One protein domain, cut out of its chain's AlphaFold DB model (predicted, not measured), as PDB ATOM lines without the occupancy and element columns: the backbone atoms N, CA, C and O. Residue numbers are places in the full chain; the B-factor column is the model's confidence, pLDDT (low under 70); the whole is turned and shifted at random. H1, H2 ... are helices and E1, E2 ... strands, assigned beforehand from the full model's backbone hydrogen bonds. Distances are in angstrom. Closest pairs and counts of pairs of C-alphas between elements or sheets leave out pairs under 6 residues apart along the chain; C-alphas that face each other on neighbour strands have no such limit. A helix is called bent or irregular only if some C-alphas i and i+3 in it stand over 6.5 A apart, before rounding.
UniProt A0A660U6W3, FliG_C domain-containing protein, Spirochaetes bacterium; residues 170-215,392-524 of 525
ATOM      1  N   GLU A 170      -5.722  31.419 404.419       89.88
ATOM      2  CA  GLU A 170      -5.364  31.112 403.015       89.88
ATOM      3  C   GLU A 170      -5.151  32.413 402.227       89.88
ATOM      4  O   GLU A 170      -5.876  33.394 402.403       89.88
ATOM      5  N   TYR A 171      -4.208  32.309 401.299       90.00
ATOM      6  CA  TYR A 171      -3.935  33.519 400.488       90.00
ATOM      7  C   TYR A 171      -4.596  33.372 399.112       90.00
ATOM      8  O   TYR A 171      -4.393  32.381 398.406       90.00
ATOM      9  N   TRP A 172      -5.424  34.447 398.833       91.69
ATOM     10  CA  TRP A 172      -6.158  34.441 397.552       91.69
ATOM     11  C   TRP A 172      -5.636  35.584 396.678       91.69
ATOM     12  O   TRP A 172      -5.179  36.615 397.179       91.69
ATOM     13  N   SER A 173      -5.613  35.149 395.303       90.00
ATOM     14  CA  SER A 173      -5.582  36.293 394.362       90.00
ATOM     15  C   SER A 173      -6.993  36.841 394.097       90.00
ATOM     16  O   SER A 173      -7.995  36.221 394.458       90.00
ATOM     17  N   LEU A 174      -6.966  38.161 393.570       88.38
ATOM     18  CA  LEU A 174      -8.307  38.693 393.224       88.38
ATOM     19  C   LEU A 174      -9.011  37.782 392.212       88.38
ATOM     20  O   LEU A 174     -10.227  37.600 392.294       88.38
ATOM     21  N   GLU A 175      -8.316  37.155 391.377       89.94
ATOM     22  CA  GLU A 175      -8.921  36.223 390.394       89.94
ATOM     23  C   GLU A 175      -9.560  35.017 391.095       89.94
ATOM     24  O   GLU A 175     -10.604  34.534 390.651       89.94
ATOM     25  N   ASP A 176      -8.859  34.629 392.172       91.38
ATOM     26  CA  ASP A 176      -9.468  33.513 392.936       91.38
ATOM     27  C   ASP A 176     -10.838  33.916 393.497       91.38
ATOM     28  O   ASP A 176     -11.772  33.113 393.459       91.38
ATOM     29  N   LEU A 177     -10.938  35.136 393.993       90.25
ATOM     30  CA  LEU A 177     -12.235  35.592 394.536       90.25
ATOM     31  C   LEU A 177     -13.286  35.708 393.424       90.25
ATOM     32  O   LEU A 177     -14.423  35.267 393.609       90.25
ATOM     33  N   ILE A 178     -12.871  36.160 392.293       91.12
ATOM     34  CA  ILE A 178     -13.826  36.332 391.178       91.12
ATOM     35  C   ILE A 178     -14.321  34.960 390.713       91.12
ATOM     36  O   ILE A 178     -15.520  34.789 390.476       91.12
ATOM     37  N   ASP A 179     -13.386  34.055 390.635       91.31
ATOM     38  CA  ASP A 179     -13.802  32.696 390.228       91.31
ATOM     39  C   ASP A 179     -14.779  32.083 391.236       91.31
ATOM     40  O   ASP A 179     -15.734  31.415 390.830       91.31
ATOM     41  N   ALA A 180     -14.491  32.333 392.473       89.25
ATOM     42  CA  ALA A 180     -15.409  31.788 393.500       89.25
ATOM     43  C   ALA A 180     -16.815  32.396 393.362       89.25
ATOM     44  O   ALA A 180     -17.807  31.667 393.430       89.25
ATOM     45  N   VAL A 181     -16.887  33.673 393.189       89.81
ATOM     46  CA  VAL A 181     -18.210  34.330 393.078       89.81
ATOM     47  C   VAL A 181     -18.904  33.858 391.791       89.81
ATOM     48  O   VAL A 181     -20.118  33.642 391.791       89.81
ATOM     49  N   ARG A 182     -18.146  33.688 390.716       90.88
ATOM     50  CA  ARG A 182     -18.738  33.174 389.464       90.88
ATOM     51  C   ARG A 182     -19.364  31.792 389.668       90.88
ATOM     52  O   ARG A 182     -20.472  31.545 389.186       90.88
ATOM     53  N   SER A 183     -18.610  31.015 390.304       89.12
ATOM     54  CA  SER A 183     -19.132  29.653 390.548       89.12
ATOM     55  C   SER A 183     -20.419  29.693 391.381       89.12
ATOM     56  O   SER A 183     -21.361  28.954 391.086       89.12
ATOM     57  N   ILE A 184     -20.513  30.559 392.361       87.12
ATOM     58  CA  ILE A 184     -21.714  30.644 393.228       87.12
ATOM     59  C   ILE A 184     -22.898  31.167 392.405       87.12
ATOM     60  O   ILE A 184     -24.021  30.686 392.574       87.12
ATOM     61  N   ASN A 185     -22.619  32.204 391.618       85.44
ATOM     62  CA  ASN A 185     -23.715  32.745 390.790       85.44
ATOM     63  C   ASN A 185     -24.272  31.693 389.828       85.44
ATOM     64  O   ASN A 185     -25.475  31.686 389.562       85.44
ATOM     65  N   GLN A 186     -23.433  30.786 389.295       86.50
ATOM     66  CA  GLN A 186     -23.902  29.716 388.382       86.50
ATOM     67  C   GLN A 186     -24.780  28.705 389.121       86.50
ATOM     68  O   GLN A 186     -25.695  28.137 388.521       86.50
ATOM     69  N   GLN A 187     -24.499  28.548 390.346       83.88
ATOM     70  CA  GLN A 187     -25.285  27.568 391.136       83.88
ATOM     71  C   GLN A 187     -26.589  28.194 391.633       83.88
ATOM     72  O   GLN A 187     -27.427  27.495 392.207       83.88
ATOM     73  N   LYS A 188     -26.957  29.425 391.259       77.25
ATOM     74  CA  LYS A 188     -28.158  30.221 391.588       77.25
ATOM     75  C   LYS A 188     -28.432  30.208 393.092       77.25
ATOM     76  O   LYS A 188     -29.590  30.187 393.517       77.25
ATOM     77  N   ASN A 189     -27.379  29.971 393.889       75.88
ATOM     78  CA  ASN A 189     -27.526  30.066 395.355       75.88
ATOM     79  C   ASN A 189     -27.026  31.437 395.839       75.88
ATOM     80  O   ASN A 189     -25.882  31.579 396.272       75.88
ATOM     81  N   LYS A 190     -27.939  32.484 395.688       72.88
ATOM     82  CA  LYS A 190     -27.528  33.879 395.971       72.88
ATOM     83  C   LYS A 190     -27.462  34.128 397.483       72.88
ATOM     84  O   LYS A 190     -26.881  35.123 397.920       72.88
ATOM     85  N   ARG A 191     -27.957  33.139 398.243       78.38
ATOM     86  CA  ARG A 191     -27.950  33.336 399.710       78.38
ATOM     87  C   ARG A 191     -26.523  33.294 400.266       78.38
ATOM     88  O   ARG A 191     -26.226  33.985 401.242       78.38
ATOM     89  N   ILE A 192     -25.700  32.578 399.577       80.75
ATOM     90  CA  ILE A 192     -24.316  32.403 400.071       80.75
ATOM     91  C   ILE A 192     -23.529  33.705 399.852       80.75
ATOM     92  O   ILE A 192     -22.602  33.997 400.610       80.75
ATOM     93  N   LEU A 193     -23.961  34.477 398.852       79.62
ATOM     94  CA  LEU A 193     -23.223  35.726 398.561       79.62
ATOM     95  C   LEU A 193     -23.392  36.741 399.693       79.62
ATOM     96  O   LEU A 193     -22.504  37.567 399.913       79.62
ATOM     97  N   LYS A 194     -24.469  36.556 400.476       75.50
ATOM     98  CA  LYS A 194     -24.696  37.486 401.608       75.50
ATOM     99  C   LYS A 194     -23.767  37.165 402.779       75.50
ATOM    100  O   LYS A 194     -23.529  38.029 403.627       75.50
ATOM    101  N   GLU A 195     -23.074  36.045 402.673       81.50
ATOM    102  CA  GLU A 195     -22.242  35.633 403.826       81.50
ATOM    103  C   GLU A 195     -20.784  36.043 403.596       81.50
ATOM    104  O   GLU A 195     -19.991  36.046 404.540       81.50
ATOM    105  N   ILE A 196     -20.579  36.495 402.360       87.94
ATOM    106  CA  ILE A 196     -19.179  36.879 402.104       87.94
ATOM    107  C   ILE A 196     -18.963  38.301 402.646       87.94
ATOM    108  O   ILE A 196     -19.705  39.230 402.319       87.94
ATOM    109  N   LYS A 197     -18.000  38.428 403.510       90.31
ATOM    110  CA  LYS A 197     -17.644  39.766 404.031       90.31
ATOM    111  C   LYS A 197     -16.189  40.089 403.669       90.31
ATOM    112  O   LYS A 197     -15.290  39.259 403.825       90.31
ATOM    113  N   ILE A 198     -16.055  41.331 403.175       92.06
ATOM    114  CA  ILE A 198     -14.691  41.761 402.791       92.06
ATOM    115  C   ILE A 198     -14.323  43.002 403.614       92.06
ATOM    116  O   ILE A 198     -15.098  43.955 403.719       92.06
ATOM    117  N   TYR A 199     -13.080  42.877 404.157       92.69
ATOM    118  CA  TYR A 199     -12.638  44.029 404.970       92.69
ATOM    119  C   TYR A 199     -11.331  44.577 404.390       92.69
ATOM    120  O   TYR A 199     -10.469  43.824 403.930       92.69
ATOM    121  N   CYS A 200     -11.281  45.955 404.502       91.25
ATOM    122  CA  CYS A 200     -10.020  46.599 404.080       91.25
ATOM    123  C   CYS A 200      -9.021  46.574 405.243       91.25
ATOM    124  O   CYS A 200      -9.361  46.887 406.385       91.25
ATOM    125  N   LEU A 201      -7.775  46.218 404.884       89.19
ATOM    126  CA  LEU A 201      -6.779  46.076 405.976       89.19
ATOM    127  C   LEU A 201      -6.242  47.448 406.377       89.19
ATOM    128  O   LEU A 201      -5.687  47.594 407.468       89.19
ATOM    129  N   ASN A 202      -6.377  48.481 405.563       88.38
ATOM    130  CA  ASN A 202      -5.908  49.835 405.940       88.38
ATOM    131  C   ASN A 202      -6.960  50.571 406.776       88.38
ATOM    132  O   ASN A 202      -6.656  51.007 407.888       88.38
ATOM    133  N   CYS A 203      -8.224  50.751 406.228       87.88
ATOM    134  CA  CYS A 203      -9.205  51.571 406.973       87.88
ATOM    135  C   CYS A 203     -10.090  50.695 407.856       87.88
ATOM    136  O   CYS A 203     -10.899  51.213 408.625       87.88
ATOM    137  N   LYS A 204     -10.020  49.381 407.741       89.00
ATOM    138  CA  LYS A 204     -10.693  48.388 408.613       89.00
ATOM    139  C   LYS A 204     -12.201  48.373 408.356       89.00
ATOM    140  O   LYS A 204     -12.959  47.808 409.148       89.00
ATOM    141  N   SER A 205     -12.647  48.989 407.250       88.94
ATOM    142  CA  SER A 205     -14.100  49.020 406.973       88.94
ATOM    143  C   SER A 205     -14.508  47.799 406.137       88.94
ATOM    144  O   SER A 205     -13.691  47.209 405.429       88.94
ATOM    145  N   GLU A 206     -15.754  47.475 406.361       90.44
ATOM    146  CA  GLU A 206     -16.317  46.472 405.430       90.44
ATOM    147  C   GLU A 206     -16.491  47.073 404.023       90.44
ATOM    148  O   GLU A 206     -17.004  48.183 403.863       90.44
ATOM    149  N   VAL A 207     -16.046  46.256 402.959       90.94
ATOM    150  CA  VAL A 207     -16.098  46.836 401.596       90.94
ATOM    151  C   VAL A 207     -17.001  45.967 400.712       90.94
ATOM    152  O   VAL A 207     -17.182  44.773 400.961       90.94
ATOM    153  N   PHE A 208     -17.573  46.675 399.708       90.12
ATOM    154  CA  PHE A 208     -18.532  45.967 398.834       90.12
ATOM    155  C   PHE A 208     -18.183  46.251 397.370       90.12
ATOM    156  O   PHE A 208     -17.603  47.289 397.043       90.12
ATOM    157  N   PRO A 209     -18.544  45.231 396.500       89.56
ATOM    158  CA  PRO A 209     -18.458  45.555 395.064       89.56
ATOM    159  C   PRO A 209     -19.533  46.565 394.642       89.56
ATOM    160  O   PRO A 209     -20.721  46.386 394.927       89.56
ATOM    161  N   LEU A 210     -18.990  47.689 393.932       89.56
ATOM    162  CA  LEU A 210     -19.944  48.798 393.709       89.56
ATOM    163  C   LEU A 210     -20.212  48.955 392.210       89.56
ATOM    164  O   LEU A 210     -19.311  48.803 391.382       89.56
ATOM    165  N   LYS A 211     -21.526  49.183 391.937       89.69
ATOM    166  CA  LYS A 211     -21.951  49.522 390.564       89.69
ATOM    167  C   LYS A 211     -22.525  50.948 390.552       89.69
ATOM    168  O   LYS A 211     -23.425  51.282 391.326       89.69
ATOM    169  N   PRO A 212     -21.934  51.741 389.621       88.56
ATOM    170  CA  PRO A 212     -22.415  53.134 389.591       88.56
ATOM    171  C   PRO A 212     -23.850  53.228 389.048       88.56
ATOM    172  O   PRO A 212     -24.239  52.477 388.149       88.56
ATOM    173  N   HIS A 213     -24.665  54.168 389.696       86.81
ATOM    174  CA  HIS A 213     -25.987  54.532 389.147       86.81
ATOM    175  C   HIS A 213     -26.369  55.935 389.636       86.81
ATOM    176  O   HIS A 213     -25.715  56.500 390.517       86.81
ATOM    177  N   THR A 214     -27.355  56.512 388.890       84.31
ATOM    178  CA  THR A 214     -27.756  57.899 389.211       84.31
ATOM    179  C   THR A 214     -29.126  57.891 389.916       84.31
ATOM    180  O   THR A 214     -30.066  57.225 389.475       84.31
ATOM    181  N   LEU A 215     -29.017  58.594 391.128       80.88
ATOM    182  CA  LEU A 215     -30.301  58.741 391.867       80.88
ATOM    183  C   LEU A 215     -30.895  60.131 391.615       80.88
ATOM    184  O   LEU A 215     -30.212  61.151 391.743       80.88
ATOM    185  N   TYR A 392     -23.860  54.561 394.328       90.62
ATOM    186  CA  TYR A 392     -23.441  53.203 393.935       90.62
ATOM    187  C   TYR A 392     -24.363  52.152 394.567       90.62
ATOM    188  O   TYR A 392     -24.839  52.315 395.693       90.62
ATOM    189  N   GLY A 393     -24.617  51.154 393.739       88.31
ATOM    190  CA  GLY A 393     -25.367  50.004 394.285       88.31
ATOM    191  C   GLY A 393     -24.423  48.837 394.591       88.31
ATOM    192  O   GLY A 393     -23.345  48.716 394.005       88.31
ATOM    193  N   ILE A 394     -24.869  48.026 395.623       87.69
ATOM    194  CA  ILE A 394     -24.067  46.814 395.916       87.69
ATOM    195  C   ILE A 394     -24.510  45.690 394.966       87.69
ATOM    196  O   ILE A 394     -25.699  45.379 394.853       87.69
ATOM    197  N   PHE A 395     -23.424  45.240 394.275       84.44
ATOM    198  CA  PHE A 395     -23.775  44.220 393.268       84.44
ATOM    199  C   PHE A 395     -22.684  43.147 393.238       84.44
ATOM    200  O   PHE A 395     -21.522  43.422 392.933       84.44
ATOM    201  N   TRP A 396     -23.055  41.907 393.606       85.12
ATOM    202  CA  TRP A 396     -22.059  40.808 393.639       85.12
ATOM    203  C   TRP A 396     -21.985  40.134 392.267       85.12
ATOM    204  O   TRP A 396     -22.430  38.996 392.093       85.12
ATOM    205  N   ASP A 397     -21.422  40.889 391.338       85.00
ATOM    206  CA  ASP A 397     -21.161  40.453 389.955       85.00
ATOM    207  C   ASP A 397     -19.643  40.478 389.696       85.00
ATOM    208  O   ASP A 397     -18.949  41.433 390.051       85.00
ATOM    209  N   PRO A 398     -19.150  39.343 389.137       87.31
ATOM    210  CA  PRO A 398     -17.698  39.234 388.913       87.31
ATOM    211  C   PRO A 398     -17.146  40.432 388.137       87.31
ATOM    212  O   PRO A 398     -15.990  40.810 388.346       87.31
ATOM    213  N   GLU A 399     -17.993  41.053 387.377       88.50
ATOM    214  CA  GLU A 399     -17.518  42.200 386.575       88.50
ATOM    215  C   GLU A 399     -17.201  43.409 387.461       88.50
ATOM    216  O   GLU A 399     -16.366  44.237 387.090       88.50
ATOM    217  N   PHE A 400     -17.798  43.452 388.663       88.69
ATOM    218  CA  PHE A 400     -17.633  44.683 389.470       88.69
ATOM    219  C   PHE A 400     -16.776  44.392 390.703       88.69
ATOM    220  O   PHE A 400     -16.438  45.313 391.451       88.69
ATOM    221  N   LEU A 401     -16.232  43.199 390.911       87.75
ATOM    222  CA  LEU A 401     -15.492  42.833 392.140       87.75
ATOM    223  C   LEU A 401     -14.135  43.541 392.173       87.75
ATOM    224  O   LEU A 401     -13.670  43.923 393.249       87.75
ATOM    225  N   ASP A 402     -13.685  43.752 391.048       86.19
ATOM    226  CA  ASP A 402     -12.351  44.388 391.047       86.19
ATOM    227  C   ASP A 402     -12.452  45.888 391.349       86.19
ATOM    228  O   ASP A 402     -11.439  46.529 391.633       86.19
ATOM    229  N   LYS A 403     -13.694  46.378 391.298       87.31
ATOM    230  CA  LYS A 403     -13.836  47.832 391.522       87.31
ATOM    231  C   LYS A 403     -13.714  48.180 393.011       87.31
ATOM    232  O   LYS A 403     -13.641  49.358 393.365       87.31
ATOM    233  N   ILE A 404     -13.654  47.157 393.867       87.19
ATOM    234  CA  ILE A 404     -13.448  47.432 395.311       87.19
ATOM    235  C   ILE A 404     -12.110  48.149 395.523       87.19
ATOM    236  O   ILE A 404     -11.930  48.827 396.538       87.19
ATOM    237  N   LYS A 405     -11.260  48.109 394.515       85.75
ATOM    238  CA  LYS A 405      -9.918  48.713 394.669       85.75
ATOM    239  C   LYS A 405      -9.970  50.209 394.346       85.75
ATOM    240  O   LYS A 405      -9.008  50.930 394.619       85.75
ATOM    241  N   GLU A 406     -11.014  50.596 393.733       85.06
ATOM    242  CA  GLU A 406     -11.106  52.021 393.355       85.06
ATOM    243  C   GLU A 406     -11.127  52.927 394.589       85.06
ATOM    244  O   GLU A 406     -10.597  54.039 394.541       85.06
ATOM    245  N   PHE A 407     -11.653  52.351 395.664       86.50
ATOM    246  CA  PHE A 407     -11.819  53.278 396.806       86.50
ATOM    247  C   PHE A 407     -10.991  52.786 397.994       86.50
ATOM    248  O   PHE A 407     -10.903  53.476 399.012       86.50
ATOM    249  N   HIS A 408     -10.307  51.620 397.783       89.38
ATOM    250  CA  HIS A 408      -9.605  51.088 398.971       89.38
ATOM    251  C   HIS A 408      -8.187  50.675 398.584       89.38
ATOM    252  O   HIS A 408      -7.805  50.751 397.414       89.38
ATOM    253  N   CYS A 409      -7.382  50.188 399.569       87.19
ATOM    254  CA  CYS A 409      -5.910  50.129 399.449       87.19
ATOM    255  C   CYS A 409      -5.477  48.912 398.635       87.19
ATOM    256  O   CYS A 409      -4.308  48.808 398.260       87.19
ATOM    257  N   GLY A 410      -6.478  47.959 398.465       84.75
ATOM    258  CA  GLY A 410      -6.079  46.816 397.606       84.75
ATOM    259  C   GLY A 410      -5.635  45.618 398.449       84.75
ATOM    260  O   GLY A 410      -5.292  44.575 397.888       84.75
ATOM    261  N   LYS A 411      -5.515  45.729 399.767       89.44
ATOM    262  CA  LYS A 411      -5.293  44.564 400.657       89.44
ATOM    263  C   LYS A 411      -6.569  44.257 401.455       89.44
ATOM    264  O   LYS A 411      -7.058  45.087 402.224       89.44
ATOM    265  N   PHE A 412      -6.998  42.946 401.241       91.62
ATOM    266  CA  PHE A 412      -8.337  42.691 401.820       91.62
ATOM    267  C   PHE A 412      -8.307  41.381 402.616       91.62
ATOM    268  O   PHE A 412      -7.555  40.458 402.298       91.62
ATOM    269  N   LEU A 413      -9.092  41.465 403.704       92.38
ATOM    270  CA  LEU A 413      -9.420  40.222 404.434       92.38
ATOM    271  C   LEU A 413     -10.838  39.750 404.083       92.38
ATOM    272  O   LEU A 413     -11.815  40.485 404.244       92.38
ATOM    273  N   VAL A 414     -10.843  38.457 403.594       92.19
ATOM    274  CA  VAL A 414     -12.160  37.935 403.159       92.19
ATOM    275  C   VAL A 414     -12.607  36.814 404.105       92.19
ATOM    276  O   VAL A 414     -11.865  35.866 404.372       92.19
ATOM    277  N   LEU A 415     -13.813  37.049 404.662       88.75
ATOM    278  CA  LEU A 415     -14.467  35.949 405.401       88.75
ATOM    279  C   LEU A 415     -15.444  35.188 404.495       88.75
ATOM    280  O   LEU A 415     -16.467  35.725 404.065       88.75
ATOM    281  N   PHE A 416     -14.987  33.932 404.267       85.56
ATOM    282  CA  PHE A 416     -15.803  33.103 403.357       85.56
ATOM    283  C   PHE A 416     -16.041  31.726 403.981       85.56
ATOM    284  O   PHE A 416     -15.101  30.981 404.270       85.56
ATOM    285  N   ASP A 417     -17.425  31.375 404.217       76.88
ATOM    286  CA  ASP A 417     -17.806  30.050 404.750       76.88
ATOM    287  C   ASP A 417     -16.996  29.705 406.005       76.88
ATOM    288  O   ASP A 417     -16.487  28.590 406.142       76.88
ATOM    289  N   GLU A 418     -16.609  30.731 406.828       74.31
ATOM    290  CA  GLU A 418     -15.922  30.584 408.131       74.31
ATOM    291  C   GLU A 418     -14.401  30.570 407.950       74.31
ATOM    292  O   GLU A 418     -13.663  30.624 408.935       74.31
ATOM    293  N   ALA A 419     -14.009  30.540 406.657       81.56
ATOM    294  CA  ALA A 419     -12.548  30.558 406.426       81.56
ATOM    295  C   ALA A 419     -12.095  32.013 406.209       81.56
ATOM    296  O   ALA A 419     -12.831  32.836 405.660       81.56
ATOM    297  N   LEU A 420     -10.952  32.288 406.645       87.25
ATOM    298  CA  LEU A 420     -10.378  33.641 406.447       87.25
ATOM    299  C   LEU A 420      -9.337  33.600 405.319       87.25
ATOM    300  O   LEU A 420      -8.414  32.783 405.331       87.25
ATOM    301  N   LYS A 421      -9.625  34.461 404.402       90.88
ATOM    302  CA  LYS A 421      -8.715  34.501 403.236       90.88
ATOM    303  C   LYS A 421      -8.135  35.909 403.096       90.88
ATOM    304  O   LYS A 421      -8.816  36.908 403.337       90.88
ATOM    305  N   LEU A 422      -6.752  35.835 402.683       91.06
ATOM    306  CA  LEU A 422      -6.113  37.154 402.540       91.06
ATOM    307  C   LEU A 422      -5.785  37.401 401.065       91.06
ATOM    308  O   LEU A 422      -5.326  36.504 400.354       91.06
ATOM    309  N   ILE A 423      -6.047  38.621 400.763       90.19
ATOM    310  CA  ILE A 423      -5.707  39.051 399.390       90.19
ATOM    311  C   ILE A 423      -4.685  40.186 399.491       90.19
ATOM    312  O   ILE A 423      -4.915  41.197 400.160       90.19
ATOM    313  N   GLU A 424      -3.435  39.977 398.828       79.94
ATOM    314  CA  GLU A 424      -2.370  41.003 398.922       79.94
ATOM    315  C   GLU A 424      -2.028  41.520 397.517       79.94
ATOM    316  O   GLU A 424      -1.651  40.754 396.627       79.94
ATOM    317  N   ASP A 425      -2.535  42.603 397.296       69.50
ATOM    318  CA  ASP A 425      -2.218  43.232 395.995       69.50
ATOM    319  C   ASP A 425      -1.355  44.482 396.231       69.50
ATOM    320  O   ASP A 425      -1.740  45.400 396.959       69.50
ATOM    321  N   ASN A 426      -0.065  44.467 395.861       62.34
ATOM    322  CA  ASN A 426       0.936  45.529 396.134       62.34
ATOM    323  C   ASN A 426       0.947  46.563 395.005       62.34
ATOM    324  O   ASN A 426       1.857  47.391 394.934       62.34
ATOM    325  N   SER A 427      -0.189  46.656 394.258       59.88
ATOM    326  CA  SER A 427      -0.036  47.403 392.984       59.88
ATOM    327  C   SER A 427      -0.621  48.810 393.142       59.88
ATOM    328  O   SER A 427      -0.269  49.708 392.373       59.88
ATOM    329  N   ASN A 428      -0.666  49.426 394.530       57.09
ATOM    330  CA  ASN A 428      -1.156  50.822 394.474       57.09
ATOM    331  C   ASN A 428      -1.060  51.461 395.863       57.09
ATOM    332  O   ASN A 428      -1.107  50.773 396.885       57.09
ATOM    333  N   GLU A 429      -0.432  52.707 396.027       62.94
ATOM    334  CA  GLU A 429      -0.538  53.663 397.149       62.94
ATOM    335  C   GLU A 429      -1.969  53.729 397.703       62.94
ATOM    336  O   GLU A 429      -2.940  53.471 396.989       62.94
ATOM    337  N   PRO A 430      -2.124  53.761 399.054       62.97
ATOM    338  CA  PRO A 430      -3.455  53.692 399.671       62.97
ATOM    339  C   PRO A 430      -4.376  54.819 399.170       62.97
ATOM    340  O   PRO A 430      -3.954  55.971 399.040       62.97
ATOM    341  N   VAL A 431      -5.564  54.406 398.546       82.38
ATOM    342  CA  VAL A 431      -6.624  55.351 398.116       82.38
ATOM    343  C   VAL A 431      -7.553  55.652 399.300       82.38
ATOM    344  O   VAL A 431      -8.066  56.768 399.408       82.38
ATOM    345  N   CYS A 432      -7.578  54.816 400.257       88.19
ATOM    346  CA  CYS A 432      -8.487  55.042 401.397       88.19
ATOM    347  C   CYS A 432      -7.681  55.503 402.614       88.19
ATOM    348  O   CYS A 432      -6.484  55.228 402.725       88.19
ATOM    349  N   LYS A 433      -8.413  56.300 403.485       88.25
ATOM    350  CA  LYS A 433      -7.768  56.781 404.727       88.25
ATOM    351  C   LYS A 433      -8.249  55.968 405.937       88.25
ATOM    352  O   LYS A 433      -9.384  55.488 405.974       88.25
ATOM    353  N   SER A 434      -7.260  55.781 406.853       86.31
ATOM    354  CA  SER A 434      -7.704  55.141 408.113       86.31
ATOM    355  C   SER A 434      -8.602  56.088 408.919       86.31
ATOM    356  O   SER A 434      -8.429  57.308 408.893       86.31
ATOM    357  N   TYR A 435      -9.567  55.435 409.511       85.12
ATOM    358  CA  TYR A 435     -10.494  56.302 410.269       85.12
ATOM    359  C   TYR A 435     -11.081  55.519 411.440       85.12
ATOM    360  O   TYR A 435     -10.991  54.290 411.489       85.12
ATOM    361  N   GLU A 436     -11.528  56.335 412.352       79.12
ATOM    362  CA  GLU A 436     -12.295  55.756 413.475       79.12
ATOM    363  C   GLU A 436     -13.746  56.254 413.439       79.12
ATOM    364  O   GLU A 436     -14.016  57.424 413.162       79.12
ATOM    365  N   VAL A 437     -14.569  55.153 413.689       78.50
ATOM    366  CA  VAL A 437     -15.983  55.575 413.561       78.50
ATOM    367  C   VAL A 437     -16.744  55.092 414.799       78.50
ATOM    368  O   VAL A 437     -16.432  54.046 415.373       78.50
ATOM    369  N   GLU A 438     -17.629  55.968 415.166       76.50
ATOM    370  CA  GLU A 438     -18.526  55.598 416.275       76.50
ATOM    371  C   GLU A 438     -19.991  55.738 415.835       76.50
ATOM    372  O   GLU A 438     -20.406  56.774 415.311       76.50
ATOM    373  N   TYR A 439     -20.705  54.599 416.149       75.38
ATOM    374  CA  TYR A 439     -22.146  54.663 415.812       75.38
ATOM    375  C   TYR A 439     -22.976  54.607 417.096       75.38
ATOM    376  O   TYR A 439     -22.700  53.820 418.005       75.38
ATOM    377  N   SER A 440     -24.031  55.584 417.214       63.72
ATOM    378  CA  SER A 440     -24.876  55.563 418.437       63.72
ATOM    379  C   SER A 440     -26.291  55.099 418.090       63.72
ATOM    380  O   SER A 440     -26.868  55.501 417.077       63.72
ATOM    381  N   ASN A 441     -26.686  53.699 418.061       59.22
ATOM    382  CA  ASN A 441     -28.084  53.242 417.885       59.22
ATOM    383  C   ASN A 441     -28.243  52.510 416.548       59.22
ATOM    384  O   ASN A 441     -27.280  52.351 415.797       59.22
ATOM    385  N   GLN A 442     -29.307  51.661 416.098       63.81
ATOM    386  CA  GLN A 442     -29.888  50.850 415.007       63.81
ATOM    387  C   GLN A 442     -29.205  51.133 413.665       63.81
ATOM    388  O   GLN A 442     -29.045  50.217 412.857       63.81
ATOM    389  N   ASN A 443     -28.073  52.038 413.498       76.88
ATOM    390  CA  ASN A 443     -27.059  52.375 412.474       76.88
ATOM    391  C   ASN A 443     -27.642  52.247 411.059       76.88
ATOM    392  O   ASN A 443     -27.274  51.348 410.302       76.88
ATOM    393  N   PRO A 444     -28.635  53.056 410.646       80.38
ATOM    394  CA  PRO A 444     -29.208  52.989 409.294       80.38
ATOM    395  C   PRO A 444     -28.181  53.376 408.218       80.38
ATOM    396  O   PRO A 444     -28.350  53.006 407.053       80.38
ATOM    397  N   VAL A 445     -27.163  53.982 408.622       87.69
ATOM    398  CA  VAL A 445     -26.096  54.352 407.670       87.69
ATOM    399  C   VAL A 445     -24.759  53.853 408.230       87.69
ATOM    400  O   VAL A 445     -24.444  54.051 409.406       87.69
ATOM    401  N   ILE A 446     -23.984  53.247 407.284       89.12
ATOM    402  CA  ILE A 446     -22.670  52.738 407.728       89.12
ATOM    403  C   ILE A 446     -21.601  53.339 406.801       89.12
ATOM    404  O   ILE A 446     -21.805  53.480 405.593       89.12
ATOM    405  N   ILE A 447     -20.518  53.704 407.471       90.31
ATOM    406  CA  ILE A 447     -19.379  54.190 406.659       90.31
ATOM    407  C   ILE A 447     -18.565  53.002 406.127       90.31
ATOM    408  O   ILE A 447     -18.104  52.149 406.888       90.31
ATOM    409  N   THR A 448     -18.469  53.007 404.793       90.50
ATOM    410  CA  THR A 448     -17.830  51.802 404.218       90.50
ATOM    411  C   THR A 448     -16.465  52.176 403.623       90.50
ATOM    412  O   THR A 448     -15.691  51.290 403.254       90.50
ATOM    413  N   GLY A 449     -16.148  53.464 403.744       89.56
ATOM    414  CA  GLY A 449     -14.799  53.842 403.258       89.56
ATOM    415  C   GLY A 449     -14.653  55.363 403.232       89.56
ATOM    416  O   GLY A 449     -15.639  56.099 403.151       89.56
ATOM    417  N   ILE A 450     -13.301  55.751 403.381       89.31
ATOM    418  CA  ILE A 450     -13.021  57.201 403.288       89.31
ATOM    419  C   ILE A 450     -11.817  57.399 402.362       89.31
ATOM    420  O   ILE A 450     -10.815  56.684 402.452       89.31
ATOM    421  N   THR A 451     -12.045  58.384 401.411       88.06
ATOM    422  CA  THR A 451     -10.926  58.769 400.526       88.06
ATOM    423  C   THR A 451     -10.518  60.214 400.815       88.06
ATOM    424  O   THR A 451     -10.955  60.809 401.802       88.06
ATOM    425  N   GLU A 452      -9.714  60.756 399.947       83.94
ATOM    426  CA  GLU A 452      -9.223  62.140 400.173       83.94
ATOM    427  C   GLU A 452     -10.362  63.154 400.032       83.94
ATOM    428  O   GLU A 452     -10.312  64.219 400.649       83.94
ATOM    429  N   SER A 453     -11.385  62.747 399.273       81.69
ATOM    430  CA  SER A 453     -12.374  63.822 399.019       81.69
ATOM    431  C   SER A 453     -13.787  63.340 399.354       81.69
ATOM    432  O   SER A 453     -14.736  64.125 399.295       81.69
ATOM    433  N   ALA A 454     -13.899  62.044 399.810       88.75
ATOM    434  CA  ALA A 454     -15.320  61.649 399.969       88.75
ATOM    435  C   ALA A 454     -15.427  60.592 401.079       88.75
ATOM    436  O   ALA A 454     -14.491  59.829 401.329       88.75
ATOM    437  N   ILE A 455     -16.591  60.686 401.755       90.25
ATOM    438  CA  ILE A 455     -16.997  59.596 402.669       90.25
ATOM    439  C   ILE A 455     -18.068  58.733 401.987       90.25
ATOM    440  O   ILE A 455     -19.063  59.240 401.464       90.25
ATOM    441  N   LEU A 456     -17.760  57.483 401.956       91.81
ATOM    442  CA  LEU A 456     -18.767  56.579 401.347       91.81
ATOM    443  C   LEU A 456     -19.735  56.050 402.413       91.81
ATOM    444  O   LEU A 456     -19.326  55.414 403.387       91.81
ATOM    445  N   MET A 457     -21.050  56.402 402.174       92.56
ATOM    446  CA  MET A 457     -22.073  56.026 403.188       92.56
ATOM    447  C   MET A 457     -23.019  54.969 402.603       92.56
ATOM    448  O   MET A 457     -23.690  55.201 401.596       92.56
ATOM    449  N   LEU A 458     -23.008  53.819 403.303       92.75
ATOM    450  CA  LEU A 458     -23.948  52.763 402.876       92.75
ATOM    451  C   LEU A 458     -25.279  52.870 403.634       92.75
ATOM    452  O   LEU A 458     -25.309  52.921 404.865       92.75
ATOM    453  N   ILE A 459     -26.341  52.844 402.835       91.62
ATOM    454  CA  ILE A 459     -27.699  52.847 403.430       91.62
ATOM    455  C   ILE A 459     -28.194  51.408 403.609       91.62
ATOM    456  O   ILE A 459     -28.359  50.662 402.640       91.62
ATOM    457  N   LYS A 460     -28.507  51.003 404.919       87.00
ATOM    458  CA  LYS A 460     -28.821  49.584 405.219       87.00
ATOM    459  C   LYS A 460     -30.325  49.330 405.114       87.00
ATOM    460  O   LYS A 460     -30.740  48.186 404.912       87.00
ATOM    461  N   GLU A 461     -31.050  50.456 405.240       85.19
ATOM    462  CA  GLU A 461     -32.507  50.304 405.038       85.19
ATOM    463  C   GLU A 461     -33.022  51.434 404.135       85.19
ATOM    464  O   GLU A 461     -32.417  52.502 404.040       85.19
ATOM    465  N   PRO A 462     -34.100  51.036 403.435       84.19
ATOM    466  CA  PRO A 462     -34.628  52.075 402.541       84.19
ATOM    467  C   PRO A 462     -35.115  53.307 403.322       84.19
ATOM    468  O   PRO A 462     -35.794  53.183 404.344       84.19
ATOM    469  N   LEU A 463     -34.710  54.453 402.731       79.81
ATOM    470  CA  LEU A 463     -35.082  55.694 403.437       79.81
ATOM    471  C   LEU A 463     -35.905  56.597 402.507       79.81
ATOM    472  O   LEU A 463     -35.596  56.744 401.322       79.81
ATOM    473  N   LYS A 464     -37.006  57.021 403.179       66.88
ATOM    474  CA  LYS A 464     -37.831  58.006 402.427       66.88
ATOM    475  C   LYS A 464     -37.120  59.365 402.400       66.88
ATOM    476  O   LYS A 464     -37.051  60.000 401.346       66.88
ATOM    477  N   TYR A 465     -36.549  59.732 403.561       72.50
ATOM    478  CA  TYR A 465     -35.792  60.995 403.637       72.50
ATOM    479  C   TYR A 465     -34.531  60.779 404.478       72.50
ATOM    480  O   TYR A 465     -34.528  60.007 405.439       72.50
ATOM    481  N   LEU A 466     -33.538  61.484 403.986       75.00
ATOM    482  CA  LEU A 466     -32.308  61.424 404.800       75.00
ATOM    483  C   LEU A 466     -31.653  62.811 404.804       75.00
ATOM    484  O   LEU A 466     -31.370  63.388 403.752       75.00
ATOM    485  N   TYR A 467     -31.560  63.291 405.967       72.69
ATOM    486  CA  TYR A 467     -30.868  64.580 406.153       72.69
ATOM    487  C   TYR A 467     -29.490  64.337 406.783       72.69
ATOM    488  O   TYR A 467     -29.373  63.742 407.856       72.69
ATOM    489  N   VAL A 468     -28.483  64.866 406.064       76.94
ATOM    490  CA  VAL A 468     -27.118  64.658 406.585       76.94
ATOM    491  C   VAL A 468     -26.542  66.027 406.972       76.94
ATOM    492  O   VAL A 468     -26.412  66.926 406.137       76.94
ATOM    493  N   HIS A 469     -26.208  66.129 408.165       71.81
ATOM    494  CA  HIS A 469     -25.557  67.354 408.671       71.81
ATOM    495  C   HIS A 469     -24.111  67.042 409.079       71.81
ATOM    496  O   HIS A 469     -23.846  66.087 409.814       71.81
ATOM    497  N   VAL A 470     -23.294  67.947 408.638       72.56
ATOM    498  CA  VAL A 470     -21.870  67.669 408.925       72.56
ATOM    499  C   VAL A 470     -21.299  68.887 409.661       72.56
ATOM    500  O   VAL A 470     -21.463  70.031 409.231       72.56
ATOM    501  N   TYR A 471     -20.640  68.525 410.727       71.75
ATOM    502  CA  TYR A 471     -19.935  69.575 411.475       71.75
ATOM    503  C   TYR A 471     -18.426  69.310 411.415       71.75
ATOM    504  O   TYR A 471     -17.948  68.235 411.783       71.75
ATOM    505  N   TYR A 472     -17.757  70.413 410.995       69.19
ATOM    506  CA  TYR A 472     -16.292  70.292 410.910       69.19
ATOM    507  C   TYR A 472     -15.658  70.938 412.146       69.19
ATOM    508  O   TYR A 472     -15.738  72.153 412.345       69.19
ATOM    509  N   TRP A 473     -15.080  70.107 413.033       65.44
ATOM    510  CA  TRP A 473     -14.616  70.508 414.380       65.44
ATOM    511  C   TRP A 473     -13.446  71.489 414.286       65.44
ATOM    512  O   TRP A 473     -13.348  72.406 415.104       65.44
ATOM    513  N   ILE A 474     -12.656  71.314 413.265       68.19
ATOM    514  CA  ILE A 474     -11.396  72.093 413.260       68.19
ATOM    515  C   ILE A 474     -11.702  73.513 412.774       68.19
ATOM    516  O   ILE A 474     -11.201  74.477 413.355       68.19
ATOM    517  N   ASN A 475     -12.558  73.572 411.865       66.31
ATOM    518  CA  ASN A 475     -12.742  74.937 411.329       66.31
ATOM    519  C   ASN A 475     -14.126  75.478 411.689       66.31
ATOM    520  O   ASN A 475     -14.496  76.569 411.249       66.31
ATOM    521  N   ASN A 476     -14.852  74.754 412.589       64.44
ATOM    522  CA  ASN A 476     -16.201  75.154 413.047       64.44
ATOM    523  C   ASN A 476     -17.139  75.455 411.877       64.44
ATOM    524  O   ASN A 476     -17.930  76.398 411.936       64.44
ATOM    525  N   LEU A 477     -16.933  74.736 410.741       60.84
ATOM    526  CA  LEU A 477     -17.853  74.872 409.591       60.84
ATOM    527  C   LEU A 477     -18.926  73.781 409.635       60.84
ATOM    528  O   LEU A 477     -18.742  72.731 410.256       60.84
ATOM    529  N   GLU A 478     -20.110  74.183 409.038       65.12
ATOM    530  CA  GLU A 478     -21.191  73.171 408.985       65.12
ATOM    531  C   GLU A 478     -21.685  73.017 407.543       65.12
ATOM    532  O   GLU A 478     -21.627  73.955 406.745       65.12
ATOM    533  N   ASP A 479     -22.021  71.764 407.169       59.03
ATOM    534  CA  ASP A 479     -22.634  71.455 405.866       59.03
ATOM    535  C   ASP A 479     -23.809  70.484 406.046       59.03
ATOM    536  O   ASP A 479     -23.917  69.795 407.063       59.03
ATOM    537  N   PHE A 480     -24.759  70.680 405.006       70.38
ATOM    538  CA  PHE A 480     -25.881  69.729 405.120       70.38
ATOM    539  C   PHE A 480     -26.283  69.236 403.732       70.38
ATOM    540  O   PHE A 480     -26.025  69.899 402.724       70.38
ATOM    541  N   LYS A 481     -26.848  68.006 403.792       70.38
ATOM    542  CA  LYS A 481     -27.356  67.438 402.529       70.38
ATOM    543  C   LYS A 481     -28.651  66.662 402.798       70.38
ATOM    544  O   LYS A 481     -28.814  66.034 403.846       70.38
ATOM    545  N   PHE A 482     -29.521  66.863 401.754       71.38
ATOM    546  CA  PHE A 482     -30.823  66.177 401.920       71.38
ATOM    547  C   PHE A 482     -31.014  65.176 400.772       71.38
ATOM    548  O   PHE A 482     -30.780  65.491 399.603       71.38
ATOM    549  N   TYR A 483     -31.343  63.939 401.249       76.38
ATOM    550  CA  TYR A 483     -31.616  62.889 400.233       76.38
ATOM    551  C   TYR A 483     -33.052  62.374 400.363       76.38
ATOM    552  O   TYR A 483     -33.632  62.362 401.451       76.38
ATOM    553  N   GLU A 484     -33.616  61.968 399.122       74.31
ATOM    554  CA  GLU A 484     -34.985  61.400 399.152       74.31
ATOM    555  C   GLU A 484     -35.011  60.073 398.386       74.31
ATOM    556  O   GLU A 484     -34.253  59.871 397.435       74.31
ATOM    557  N   ASN A 485     -35.812  59.262 398.934       75.38
ATOM    558  CA  ASN A 485     -36.101  57.980 398.263       75.38
ATOM    559  C   ASN A 485     -34.819  57.195 397.973       75.38
ATOM    560  O   ASN A 485     -34.534  56.856 396.823       75.38
ATOM    561  N   ILE A 486     -34.146  56.964 399.006       85.06
ATOM    562  CA  ILE A 486     -32.897  56.191 398.835       85.06
ATOM    563  C   ILE A 486     -33.193  54.700 399.087       85.06
ATOM    564  O   ILE A 486     -33.662  54.314 400.160       85.06
ATOM    565  N   PRO A 487     -32.843  53.883 398.117       86.94
ATOM    566  CA  PRO A 487     -33.081  52.441 398.289       86.94
ATOM    567  C   PRO A 487     -32.070  51.809 399.261       86.94
ATOM    568  O   PRO A 487     -31.042  52.411 399.582       86.94
ATOM    569  N   LYS A 488     -32.458  50.673 399.615       89.19
ATOM    570  CA  LYS A 488     -31.517  49.919 400.473       89.19
ATOM    571  C   LYS A 488     -30.264  49.524 399.675       89.19
ATOM    572  O   LYS A 488     -30.303  49.396 398.450       89.19
ATOM    573  N   ASN A 489     -29.141  49.397 400.371       89.88
ATOM    574  CA  ASN A 489     -27.846  48.950 399.802       89.88
ATOM    575  C   ASN A 489     -27.313  49.950 398.766       89.88
ATOM    576  O   ASN A 489     -26.748  49.554 397.744       89.88
ATOM    577  N   THR A 490     -27.653  51.185 399.054       91.44
ATOM    578  CA  THR A 490     -27.111  52.262 398.196       91.44
ATOM    579  C   THR A 490     -25.955  52.963 398.927       91.44
ATOM    580  O   THR A 490     -26.030  53.237 400.126       91.44
ATOM    581  N   VAL A 491     -24.895  53.151 398.081       92.50
ATOM    582  CA  VAL A 491     -23.759  53.871 398.666       92.50
ATOM    583  C   VAL A 491     -23.726  55.288 398.079       92.50
ATOM    584  O   VAL A 491     -23.734  55.476 396.860       92.50
ATOM    585  N   ILE A 492     -23.698  56.253 399.087       91.06
ATOM    586  CA  ILE A 492     -23.711  57.658 398.636       91.06
ATOM    587  C   ILE A 492     -22.382  58.300 399.067       91.06
ATOM    588  O   ILE A 492     -21.985  58.229 400.231       91.06
ATOM    589  N   PRO A 493     -21.722  58.874 397.990       89.88
ATOM    590  CA  PRO A 493     -20.502  59.601 398.374       89.88
ATOM    591  C   PRO A 493     -20.823  60.998 398.933       89.88
ATOM    592  O   PRO A 493     -21.709  61.694 398.430       89.88
ATOM    593  N   PHE A 494     -20.157  61.282 400.014       87.00
ATOM    594  CA  PHE A 494     -20.351  62.603 400.650       87.00
ATOM    595  C   PHE A 494     -19.002  63.329 400.700       87.00
ATOM    596  O   PHE A 494     -18.031  62.837 401.280       87.00
ATOM    597  N   ASN A 495     -19.009  64.506 400.074       85.31
ATOM    598  CA  ASN A 495     -17.741  65.268 400.040       85.31
ATOM    599  C   ASN A 495     -17.479  65.959 401.387       85.31
ATOM    600  O   ASN A 495     -18.402  66.437 402.049       85.31
ATOM    601  N   TYR A 496     -16.183  65.912 401.730       81.12
ATOM    602  CA  TYR A 496     -15.870  66.557 403.023       81.12
ATOM    603  C   TYR A 496     -14.660  67.472 402.854       81.12
ATOM    604  O   TYR A 496     -13.914  67.364 401.878       81.12
ATOM    605  N   ARG A 497     -14.468  68.394 403.904       77.12
ATOM    606  CA  ARG A 497     -13.407  69.414 403.736       77.12
ATOM    607  C   ARG A 497     -12.423  69.365 404.903       77.12
ATOM    608  O   ARG A 497     -11.411  70.069 404.884       77.12
ATOM    609  N   SER A 498     -12.762  68.468 405.895       77.56
ATOM    610  CA  SER A 498     -11.864  68.453 407.066       77.56
ATOM    611  C   SER A 498     -11.689  67.014 407.561       77.56
ATOM    612  O   SER A 498     -12.540  66.153 407.328       77.56
ATOM    613  N   PRO A 499     -10.560  66.770 408.264       77.06
ATOM    614  CA  PRO A 499     -10.224  65.418 408.735       77.06
ATOM    615  C   PRO A 499     -10.976  65.058 410.025       77.06
ATOM    616  O   PRO A 499     -11.063  63.878 410.372       77.06
ATOM    617  N   ALA A 500     -11.607  66.032 410.641       76.50
ATOM    618  CA  ALA A 500     -12.424  65.720 411.835       76.50
ATOM    619  C   ALA A 500     -13.858  66.224 411.621       76.50
ATOM    620  O   ALA A 500     -14.116  67.429 411.593       76.50
ATOM    621  N   ILE A 501     -14.780  65.122 411.595       77.19
ATOM    622  CA  ILE A 501     -16.140  65.537 411.187       77.19
ATOM    623  C   ILE A 501     -17.153  64.819 412.083       77.19
ATOM    624  O   ILE A 501     -16.913  63.705 412.551       77.19
ATOM    625  N   ILE A 502     -18.145  65.564 412.430       73.38
ATOM    626  CA  ILE A 502     -19.321  64.928 413.061       73.38
ATOM    627  C   ILE A 502     -20.503  64.958 412.080       73.38
ATOM    628  O   ILE A 502     -20.858  66.007 411.537       73.38
ATOM    629  N   ILE A 503     -20.988  63.686 411.906       75.56
ATOM    630  CA  ILE A 503     -22.153  63.618 410.991       75.56
ATOM    631  C   ILE A 503     -23.412  63.267 411.794       75.56
ATOM    632  O   ILE A 503     -23.442  62.290 412.547       75.56
ATOM    633  N   THR A 504     -24.335  64.170 411.600       71.38
ATOM    634  CA  THR A 504     -25.649  63.864 412.202       71.38
ATOM    635  C   THR A 504     -26.678  63.539 411.104       71.38
ATOM    636  O   THR A 504     -26.843  64.292 410.142       71.38
ATOM    637  N   LEU A 505     -27.270  62.334 411.396       72.44
ATOM    638  CA  LEU A 505     -28.263  61.908 410.374       72.44
ATOM    639  C   LEU A 505     -29.667  61.885 410.984       72.44
ATOM    640  O   LEU A 505     -29.872  61.398 412.099       72.44
ATOM    641  N   GLY A 506     -30.520  62.548 410.241       68.62
ATOM    642  CA  GLY A 506     -31.965  62.429 410.522       68.62
ATOM    643  C   GLY A 506     -32.737  61.885 409.309       68.62
ATOM    644  O   GLY A 506     -32.600  62.394 408.195       68.62
ATOM    645  N   GLY A 507     -33.350  60.661 409.613       65.62
ATOM    646  CA  GLY A 507     -34.026  60.088 408.430       65.62
ATOM    647  C   GLY A 507     -35.371  59.462 408.800       65.62
ATOM    648  O   GLY A 507     -35.749  59.408 409.973       65.62
ATOM    649  N   MET A 508     -36.209  59.262 407.727       66.88
ATOM    650  CA  MET A 508     -37.498  58.550 407.874       66.88
ATOM    651  C   MET A 508     -37.562  57.376 406.886       66.88
ATOM    652  O   MET A 508     -37.225  57.514 405.708       66.88
ATOM    653  N   ASN A 509     -37.872  56.298 407.489       72.06
ATOM    654  CA  ASN A 509     -37.999  55.169 406.534       72.06
ATOM    655  C   ASN A 509     -39.394  55.123 405.904       72.06
ATOM    656  O   ASN A 509     -40.208  56.027 406.102       72.06
ATOM    657  N   PHE A 510     -39.681  54.188 405.013       70.00
ATOM    658  CA  PHE A 510     -40.949  54.176 404.241       70.00
ATOM    659  C   PHE A 510     -42.108  53.723 405.128       70.00
ATOM    660  O   PHE A 510     -43.268  53.849 404.733       70.00
ATOM    661  N   GLU A 511     -41.793  53.272 406.335       71.62
ATOM    662  CA  GLU A 511     -42.868  52.980 407.317       71.62
ATOM    663  C   GLU A 511     -43.093  54.171 408.250       71.62
ATOM    664  O   GLU A 511     -43.779  54.040 409.266       71.62
ATOM    665  N   ASN A 512     -42.507  55.325 407.952       59.72
ATOM    666  CA  ASN A 512     -42.657  56.598 408.691       59.72
ATOM    667  C   ASN A 512     -42.066  56.512 410.100       59.72
ATOM    668  O   ASN A 512     -42.547  57.177 411.018       59.72
ATOM    669  N   ARG A 513     -41.068  55.662 410.221       65.50
ATOM    670  CA  ARG A 513     -40.342  55.596 411.506       65.50
ATOM    671  C   ARG A 513     -39.105  56.507 411.426       65.50
ATOM    672  O   ARG A 513     -38.295  56.406 410.502       65.50
ATOM    673  N   PRO A 514     -39.029  57.448 412.429       63.03
ATOM    674  CA  PRO A 514     -37.859  58.339 412.411       63.03
ATOM    675  C   PRO A 514     -36.574  57.597 412.823       63.03
ATOM    676  O   PRO A 514     -36.601  56.714 413.684       63.03
ATOM    677  N   LEU A 515     -35.565  57.978 412.021       69.69
ATOM    678  CA  LEU A 515     -34.249  57.377 412.333       69.69
ATOM    679  C   LEU A 515     -33.246  58.501 412.608       69.69
ATOM    680  O   LEU A 515     -33.262  59.546 411.956       69.69
ATOM    681  N   GLU A 516     -32.458  58.241 413.715       69.50
ATOM    682  CA  GLU A 516     -31.393  59.223 414.012       69.50
ATOM    683  C   GLU A 516     -30.076  58.492 414.287       69.50
ATOM    684  O   GLU A 516     -30.057  57.415 414.887       69.50
ATOM    685  N   GLN A 517     -29.104  59.171 413.684       75.38
ATOM    686  CA  GLN A 517     -27.779  58.555 413.907       75.38
ATOM    687  C   GLN A 517     -26.711  59.656 413.931       75.38
ATOM    688  O   GLN A 517     -26.784  60.634 413.183       75.38
ATOM    689  N   VAL A 518     -25.828  59.491 414.901       73.25
ATOM    690  CA  VAL A 518     -24.676  60.423 414.925       73.25
ATOM    691  C   VAL A 518     -23.392  59.609 414.727       73.25
ATOM    692  O   VAL A 518     -23.188  58.569 415.358       73.25
ATOM    693  N   ILE A 519     -22.646  60.212 413.775       78.38
ATOM    694  CA  ILE A 519     -21.397  59.486 413.485       78.38
ATOM    695  C   ILE A 519     -20.227  60.454 413.716       78.38
ATOM    696  O   ILE A 519     -20.208  61.571 413.195       78.38
ATOM    697  N   ARG A 520     -19.339  59.917 414.559       76.56
ATOM    698  CA  ARG A 520     -18.091  60.697 414.714       76.56
ATOM    699  C   ARG A 520     -16.948  60.033 413.934       76.56
ATOM    700  O   ARG A 520     -16.690  58.836 414.076       76.56
ATOM    701  N   LEU A 521     -16.357  61.031 413.179       78.94
ATOM    702  CA  LEU A 521     -15.296  60.452 412.328       78.94
ATOM    703  C   LEU A 521     -14.001  61.238 412.543       78.94
ATOM    704  O   LEU A 521     -13.995  62.472 412.541       78.94
ATOM    705  N   LYS A 522     -13.006  60.433 412.792       76.69
ATOM    706  CA  LYS A 522     -11.656  61.035 412.826       76.69
ATOM    707  C   LYS A 522     -10.751  60.305 411.823       76.69
ATOM    708  O   LYS A 522     -10.604  59.083 411.865       76.69
ATOM    709  N   MET A 523     -10.195  61.171 410.963       79.88
ATOM    710  CA  MET A 523      -9.388  60.529 409.899       79.88
ATOM    711  C   MET A 523      -7.916  60.512 410.324       79.88
ATOM    712  O   MET A 523      -7.448  61.399 411.040       79.88
ATOM    713  N   GLY A 524      -7.332  59.196 410.166       67.88
ATOM    714  CA  GLY A 524      -5.928  58.975 410.578       67.88
ATOM    715  C   GLY A 524      -4.984  59.830 409.719       67.88
ATOM    716  O   GLY A 524      -5.394  60.463 408.744       67.88
TER     717      GLY A 524
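What this domain is: This is residues 170 to 215 and 392 to 524 of the 525 residues of the protein "FliG_C domain-containing protein" of Spirochaetes bacterium (UniProt A0A660U6W3). Two lobes stand next to each other: the larger is a sandwich of two strongly twisted five-stranded sheets, E7 E14 E13 E10 E11 and E3 E4 E12 E9 E8, and the smaller is a four-stranded sheet, E1 E6 E5 E2, with H1 over one face. H3 lies between the lobes and grazes a sheet of each. The printed part has 179 residues with three named helices and fourteen named strands, in the order E1 H1 H2 E2 E3 E4 H3 and then E5 to E14. Both sandwich sheets are antiparallel, the small sheet is mixed, and the class is mixed, helices and strands. The whole is compact, with a radius of gyration of the C-alphas of 16.9 A and spans of 47 by 39 by 29 A.

Where its parts are: The largest sheet holds E7, residues 435 to 440, and four strands of ten residues: E10, 463 to 472, 24.9 A long; E11, 477 to 486, 26.3 A; E13, 500 to 509, 28.2 A; and E14, 514 to 523, 28.7 A, which ends at C-alpha 523 (-9.388, 60.529, 409.899). The other sandwich sheet holds E3, residues 210 to 215, E4, 392 to 394, E8, 445 to 450, E9, 454 to 459, and E12, 490 to 495. The small sheet holds E1, residues 170 to 172, which begins at C-alpha 170 (-5.364, 31.112, 403.015), E2, 197 to 200, E5, 411 to 416, and E6, 419 to 424. H1 is residues 174 to 186, 18.6 A long; H2 is 190 to 195; H3 is 398 to 406, 15.1 A long and irregular, with C-alphas 399 and 402 7.2 A apart.

How they stand to each other: In the largest sheet E7 and E11 are edge strands; within hydrogen-bond range are N 436 and O 522, 2.9 A, for the neighbours E7 and E14, N 503 and O 519, 2.6 A, for the hairpin E13 and E14, N 469 and O 504, 2.8 A, for the neighbours E13 and E10, and N 468 and O 481, 2.5 A, for the hairpin E10 and E11. The second sheet forms a sandwich with it, two sheets face to face, 10.5 A centre to centre, their best planes 20 degrees apart. Across it, within the same range, are N 211 and O 393, 2.8 A, for E3 and E4, N 392 and O 491, 2.7 A, for E4 and E12, N 457 and O 492, 2.8 A, for E12 and E9, and N 446 and O 458, 2.8 A, for the hairpin E8 and E9. In the small sheet E1 is parallel to E6, with N 172 and O 422 at 2.6 A; the hairpin E5 and E6 has N 414 and O 421 at 2.6 A, and E5 and E2 have N 199 and O 413 at 2.7 A. E1, H1 H2 and E2 make a split strand-helix-strand unit, two strands of one sheet that are not neighbours, with helices between them along the chain and E6 E5 between them in the sheet, and its crossover is right-handed. H1 is on this sheet at a height over the sheet of 12.2 A, over E6 and E5. H1 and H3 touch, closest at the C-alphas of Ile 178 and Pro 398, 5.3 A. H3 only grazes the second sheet, with residues 399 to 406, and the small sheet, with residues 404 to 405. Every O i to N i+4 pair of H1 is within hydrogen-bond range; H2 has 0 of 2, with 3 of 3 O i to N i+3 pairs, and H3 has 0 of 5, with 4 of 6.

The domain as a whole: The C-alphas of Gln 187 and Asn 476, 53.2 A apart, are the two farthest apart. Residues 216 to 391 are not printed, and C-alphas 215 and 392 are 9.1 A apart across the cut. Of the links that are printed whole, E2 to E3 and E6 to E7 are short and the others tight. Mean pLDDT of the printed part is 81.2; 27 residues are under 70, among them 425 to 430 and 472 to 479.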